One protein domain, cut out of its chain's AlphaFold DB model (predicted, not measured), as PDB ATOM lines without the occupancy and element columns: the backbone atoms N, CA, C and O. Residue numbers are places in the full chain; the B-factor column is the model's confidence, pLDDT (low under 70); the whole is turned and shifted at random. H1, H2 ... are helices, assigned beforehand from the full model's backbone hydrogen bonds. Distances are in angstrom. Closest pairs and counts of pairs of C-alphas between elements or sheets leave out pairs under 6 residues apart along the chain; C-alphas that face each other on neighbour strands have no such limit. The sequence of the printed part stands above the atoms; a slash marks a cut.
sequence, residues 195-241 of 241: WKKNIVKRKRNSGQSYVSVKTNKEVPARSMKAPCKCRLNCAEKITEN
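Overview. This is residues 195 to 241 of the 241 residues of the protein "(diamondback moth) hypothetical protein" of Plutella xylostella (UniProt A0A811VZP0). With little regular structure, this is an extended rod with a helix at each end: H1 lies beside a loop that folds back along it, paired at residues 210 to 211 with 218 to 219, and a long stretch runs from there to a small curled end with H2. The printed part has 47 residues, with two named helices, H1 then H2, and no named strand; the class is all helix, with 14 residues in named elements. The radius of gyration of the C-alphas is 15.0 A, and the spans are 41 by 18 by 15 A.

Arrangement. H1, residues 196 to 205, and H2, residues 234 to 237, are apart. Residues 210 to 211 pair antiparallel with residues 218 to 219. In H1 every O i to N i+4 pair is within hydrogen-bond range; H2 is too short for such a pair, and its one O i to N i+3 pair is within range.

Along the chain. H1 begins at C-alpha 196 (68.673, -38.021, 103.182) and measures 14.2 A. H2 ends at C-alpha 237 (52.309, -5.250, 107.747).

Size, cuts and confidence. The farthest C-alphas, of Trp 195 and Arg 231, are 43.1 A apart. The 28-residue link is long; residues 228 to 234, of which 234 belongs to H2, stand free. The printed part has no cut. Residue 241 is under pLDDT 70.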
ATOM      1  N   TRP A 195      65.683 -41.149 105.242       97.06
ATOM      2  CA  TRP A 195      66.199 -40.876 103.905       97.06
ATOM      3  C   TRP A 195      66.734 -39.451 103.814       97.06
ATOM      4  O   TRP A 195      66.013 -38.484 104.051       97.06
ATOM      5  N   LYS A 196      67.985 -39.314 103.354       97.31
ATOM      6  CA  LYS A 196      68.673 -38.021 103.182       97.31
ATOM      7  C   LYS A 196      67.810 -36.977 102.461       97.31
ATOM      8  O   LYS A 196      67.764 -35.825 102.875       97.31
ATOM      9  N   LYS A 197      67.077 -37.383 101.415       97.88
ATOM     10  CA  LYS A 197      66.164 -36.496 100.671       97.88
ATOM     11  C   LYS A 197      65.024 -35.953 101.543       97.88
ATOM     12  O   LYS A 197      64.724 -34.767 101.452       97.88
ATOM     13  N   ASN A 198      64.426 -36.791 102.390       98.00
ATOM     14  CA  ASN A 198      63.323 -36.400 103.269       98.00
ATOM     15  C   ASN A 198      63.812 -35.473 104.385       98.00
ATOM     16  O   ASN A 198      63.193 -34.441 104.633       98.00
ATOM     17  N   ILE A 199      64.973 -35.775 104.973       98.00
ATOM     18  CA  ILE A 199      65.619 -34.915 105.975       98.00
ATOM     19  C   ILE A 199      65.919 -33.529 105.381       98.00
ATOM     20  O   ILE A 199      65.563 -32.516 105.978       98.00
ATOM     21  N   VAL A 200      66.518 -33.472 104.185       98.31
ATOM     22  CA  VAL A 200      66.835 -32.206 103.499       98.31
ATOM     23  C   VAL A 200      65.574 -31.432 103.121       98.31
ATOM     24  O   VAL A 200      65.538 -30.218 103.299       98.31
ATOM     25  N   LYS A 201      64.525 -32.110 102.636       98.25
ATOM     26  CA  LYS A 201      63.238 -31.467 102.335       98.25
ATOM     27  C   LYS A 201      62.630 -30.841 103.590       98.25
ATOM     28  O   LYS A 201      62.221 -29.688 103.537       98.25
ATOM     29  N   ARG A 202      62.627 -31.566 104.715       98.19
ATOM     30  CA  ARG A 202      62.126 -31.061 106.001       98.19
ATOM     31  C   ARG A 202      62.894 -29.818 106.451       98.19
ATOM     32  O   ARG A 202      62.263 -28.795 106.666       98.19
ATOM     33  N   LYS A 203      64.232 -29.881 106.490       98.31
ATOM     34  CA  LYS A 203      65.081 -28.738 106.874       98.31
ATOM     35  C   LYS A 203      64.898 -27.523 105.959       98.31
ATOM     36  O   LYS A 203      64.825 -26.398 106.431       98.31
ATOM     37  N   ARG A 204      64.773 -27.740 104.644       98.19
ATOM     38  CA  ARG A 204      64.510 -26.662 103.678       98.19
ATOM     39  C   ARG A 204      63.155 -25.998 103.910       98.19
ATOM     40  O   ARG A 204      63.067 -24.777 103.828       98.19
ATOM     41  N   ASN A 205      62.117 -26.794 104.158       97.44
ATOM     42  CA  ASN A 205      60.767 -26.289 104.398       97.44
ATOM     43  C   ASN A 205      60.678 -25.531 105.727       97.44
ATOM     44  O   ASN A 205      60.018 -24.504 105.776       97.44
ATOM     45  N   SER A 206      61.390 -25.986 106.761       97.81
ATOM     46  CA  SER A 206      61.489 -25.287 108.047       97.81
ATOM     47  C   SER A 206      62.461 -24.101 108.032       97.81
ATOM     48  O   SER A 206      62.691 -23.497 109.070       97.81
ATOM     49  N   GLY A 207      63.106 -23.807 106.895       97.44
ATOM     50  CA  GLY A 207      64.088 -22.727 106.785       97.44
ATOM     51  C   GLY A 207      65.397 -22.952 107.553       97.44
ATOM     52  O   GLY A 207      66.169 -22.015 107.691       97.44
ATOM     53  N   GLN A 208      65.691 -24.163 108.025       98.31
ATOM     54  CA  GLN A 208      66.942 -24.471 108.731       98.31
ATOM     55  C   GLN A 208      68.119 -24.647 107.761       98.31
ATOM     56  O   GLN A 208      67.915 -24.940 106.577       98.31
ATOM     57  N   SER A 209      69.357 -24.533 108.263       98.44
ATOM     58  CA  SER A 209      70.539 -24.862 107.461       98.44
ATOM     59  C   SER A 209      70.550 -26.351 107.100       98.44
ATOM     60  O   SER A 209      70.113 -27.224 107.862       98.44
ATOM     61  N   TYR A 210      70.999 -26.670 105.889       98.56
ATOM     62  CA  TYR A 210      71.030 -28.047 105.407       98.56
ATOM     63  C   TYR A 210      72.153 -28.287 104.407       98.56
ATOM     64  O   TYR A 210      72.545 -27.402 103.658       98.56
ATOM     65  N   VAL A 211      72.609 -29.536 104.312       98.44
ATOM     66  CA  VAL A 211      73.598 -29.949 103.311       98.44
ATOM     67  C   VAL A 211      72.891 -30.445 102.050       98.44
ATOM     68  O   VAL A 211      72.025 -31.322 102.093       98.44
ATOM     69  N   SER A 212      73.237 -29.874 100.899       98.19
ATOM     70  CA  SER A 212      72.700 -30.284  99.599       98.19
ATOM     71  C   SER A 212      73.198 -31.678  99.211       98.19
ATOM     72  O   SER A 212      74.396 -31.899  99.106       98.19
ATOM     73  N   VAL A 213      72.296 -32.613  98.893       97.31
ATOM     74  CA  VAL A 213      72.673 -33.990  98.495       97.31
ATOM     75  C   VAL A 213      73.489 -34.030  97.193       97.31
ATOM     76  O   VAL A 213      74.278 -34.947  96.995       97.31
ATOM     77  N   LYS A 214      73.290 -33.061  96.286       97.00
ATOM     78  CA  LYS A 214      73.961 -33.039  94.974       97.00
ATOM     79  C   LYS A 214      75.374 -32.462  95.052       97.00
ATOM     80  O   LYS A 214      76.264 -32.945  94.369       97.00
ATOM     81  N   THR A 215      75.552 -31.404  95.838       97.44
ATOM     82  CA  THR A 215      76.808 -30.639  95.899       97.44
ATOM     83  C   THR A 215      77.581 -30.857  97.196       97.44
ATOM     84  O   THR A 215      78.712 -30.404  97.283       97.44
ATOM     85  N   ASN A 216      76.977 -31.504  98.201       97.00
ATOM     86  CA  ASN A 216      77.470 -31.637  99.579       97.00
ATOM     87  C   ASN A 216      77.881 -30.312 100.243       97.00
ATOM     88  O   ASN A 216      78.575 -30.312 101.250       97.00
ATOM     89  N   LYS A 217      77.420 -29.179  99.704       98.31
ATOM     90  CA  LYS A 217      77.626 -27.855 100.293       98.31
ATOM     91  C   LYS A 217      76.534 -27.572 101.312       98.31
ATOM     92  O   LYS A 217      75.369 -27.911 101.067       98.31
ATOM     93  N   GLU A 218      76.911 -26.941 102.414       98.25
ATOM     94  CA  GLU A 218      75.957 -26.400 103.370       98.25
ATOM     95  C   GLU A 218      75.249 -25.177 102.776       98.25
ATOM     96  O   GLU A 218      75.853 -24.325 102.126       98.25
ATOM     97  N   VAL A 219      73.936 -25.138 102.954       98.38
ATOM     98  CA  VAL A 219      73.065 -24.015 102.635       98.38
ATOM     99  C   VAL A 219      72.651 -23.409 103.974       98.38
ATOM    100  O   VAL A 219      72.111 -24.154 104.798       98.38
ATOM    101  N   PRO A 220      72.891 -22.108 104.210       98.31
ATOM    102  CA  PRO A 220      72.578 -21.475 105.486       98.31
ATOM    103  C   PRO A 220      71.068 -21.455 105.747       98.31
ATOM    104  O   PRO A 220      70.255 -21.609 104.827       98.31
ATOM    105  N   ALA A 221      70.698 -21.265 107.014       98.38
ATOM    106  CA  ALA A 221      69.307 -21.080 107.404       98.38
ATOM    107  C   ALA A 221      68.707 -19.848 106.703       98.38
ATOM    108  O   ALA A 221      69.399 -18.865 106.431       98.38
ATOM    109  N   ARG A 222      67.410 -19.904 106.393       97.12
ATOM    110  CA  ARG A 222      66.667 -18.765 105.857       97.12
ATOM    111  C   ARG A 222      66.487 -17.750 106.979       97.12
ATOM    112  O   ARG A 222      65.784 -18.032 107.941       97.12
ATOM    113  N   SER A 223      67.099 -16.585 106.833       93.88
ATOM    114  CA  SER A 223      66.831 -15.424 107.675       93.88
ATOM    115  C   SER A 223      65.825 -14.496 106.999       93.88
ATOM    116  O   SER A 223      65.767 -14.396 105.766       93.88
ATOM    117  N   MET A 224      65.022 -13.811 107.814       89.50
ATOM    118  CA  MET A 224      64.229 -12.683 107.342       89.50
ATOM    119  C   MET A 224      65.194 -11.580 106.907       89.50
ATOM    120  O   MET A 224      66.154 -11.257 107.605       89.50
ATOM    121  N   LYS A 225      64.986 -11.043 105.705       88.81
ATOM    122  CA  LYS A 225      65.763  -9.895 105.233       88.81
ATOM    123  C   LYS A 225      65.308  -8.644 105.980       88.81
ATOM    124  O   LYS A 225      64.187  -8.604 106.481       88.81
ATOM    125  N   ALA A 226      66.158  -7.619 105.988       90.12
ATOM    126  CA  ALA A 226      65.768  -6.300 106.467       90.12
ATOM    127  C   ALA A 226      64.451  -5.845 105.802       90.12
ATOM    128  O   ALA A 226      64.224  -6.169 104.624       90.12
ATOM    129  N   PRO A 227      63.597  -5.103 106.528       91.88
ATOM    130  CA  PRO A 227      62.350  -4.588 105.985       91.88
ATOM    131  C   PRO A 227      62.618  -3.821 104.688       91.88
ATOM    132  O   PRO A 227      63.505  -2.969 104.609       91.88
ATOM    133  N   CYS A 228      61.878  -4.157 103.633       92.19
ATOM    134  CA  CYS A 228      62.087  -3.558 102.324       92.19
ATOM    135  C   CYS A 228      61.288  -2.255 102.170       92.19
ATOM    136  O   CYS A 228      60.111  -2.184 102.523       92.19
ATOM    137  N   LYS A 229      61.905  -1.242 101.546       93.62
ATOM    138  CA  LYS A 229      61.258   0.023 101.141       93.62
ATOM    139  C   LYS A 229      60.469  -0.150  99.837       93.62
ATOM    140  O   LYS A 229      60.716   0.536  98.847       93.62
ATOM    141  N   CYS A 230      59.607  -1.159  99.773       94.56
ATOM    142  CA  CYS A 230      58.789  -1.401  98.587       94.56
ATOM    143  C   CYS A 230      57.494  -0.575  98.634       94.56
ATOM    144  O   CYS A 230      57.028  -0.211  99.708       94.56
ATOM    145  N   ARG A 231      56.867  -0.349  97.468       96.62
ATOM    146  CA  ARG A 231      55.601   0.406  97.323       96.62
ATOM    147  C   ARG A 231      54.431  -0.149  98.150       96.62
ATOM    148  O   ARG A 231      53.424   0.526  98.298       96.62
ATOM    149  N   LEU A 232      54.539  -1.389  98.624       93.38
ATOM    150  CA  LEU A 232      53.496  -2.078  99.386       93.38
ATOM    151  C   LEU A 232      53.625  -1.889 100.905       93.38
ATOM    152  O   LEU A 232      52.822  -2.476 101.632       93.38
ATOM    153  N   ASN A 233      54.632  -1.134 101.369       92.19
ATOM    154  CA  ASN A 233      54.947  -0.911 102.783       92.19
ATOM    155  C   ASN A 233      54.966  -2.215 103.597       92.19
ATOM    156  O   ASN A 233      54.402  -2.297 104.684       92.19
ATOM    157  N   CYS A 234      55.610  -3.269 103.076       92.19
ATOM    158  CA  CYS A 234      55.638  -4.583 103.735       92.19
ATOM    159  C   CYS A 234      56.148  -4.531 105.184       92.19
ATOM    160  O   CYS A 234      55.756  -5.372 105.982       92.19
ATOM    161  N   ALA A 235      56.992  -3.550 105.519       90.88
ATOM    162  CA  ALA A 235      57.491  -3.332 106.873       90.88
ATOM    163  C   ALA A 235      56.377  -3.032 107.890       90.88
ATOM    164  O   ALA A 235      56.460  -3.483 109.022       90.88
ATOM    165  N   GLU A 236      55.324  -2.318 107.484       91.31
ATOM    166  CA  GLU A 236      54.205  -1.949 108.365       91.31
ATOM    167  C   GLU A 236      53.244  -3.120 108.607       91.31
ATOM    168  O   GLU A 236      52.480  -3.119 109.564       91.31
ATOM    169  N   LYS A 237      53.264  -4.131 107.729       89.19
ATOM    170  CA  LYS A 237      52.309  -5.250 107.747       89.19
ATOM    171  C   LYS A 237      52.810  -6.482 108.498       89.19
ATOM    172  O   LYS A 237      52.038  -7.413 108.697       89.19
ATOM    173  N   ILE A 238      54.088  -6.523 108.862       90.06
ATOM    174  CA  ILE A 238      54.691  -7.646 109.585       90.06
ATOM    175  C   ILE A 238      54.805  -7.216 111.050       90.06
ATOM    176  O   ILE A 238      55.726  -6.490 111.408       90.06
ATOM    177  N   THR A 239      53.834  -7.611 111.876       83.62
ATOM    178  CA  THR A 239      53.735  -7.226 113.300       83.62
ATOM    179  C   THR A 239      54.377  -8.217 114.267       83.62
ATOM    180  O   THR A 239      54.444  -7.937 115.458       83.62
ATOM    181  N   GLU A 240      54.844  -9.366 113.788       71.69
ATOM    182  CA  GLU A 240      55.505 -10.371 114.620       71.69
ATOM    183  C   GLU A 240      57.012 -10.324 114.387       71.69
ATOM    184  O   GLU A 240      57.486 -10.608 113.283       71.69
ATOM    185  N   ASN A 241      57.747  -9.955 115.434       54.03
ATOM    186  CA  ASN A 241      59.196 -10.070 115.519       54.03
ATOM    187  C   ASN A 241      59.577 -10.595 116.902       54.03
ATOM    188  O   ASN A 241      58.986 -10.094 117.886       54.03
TER     189      ASN A 241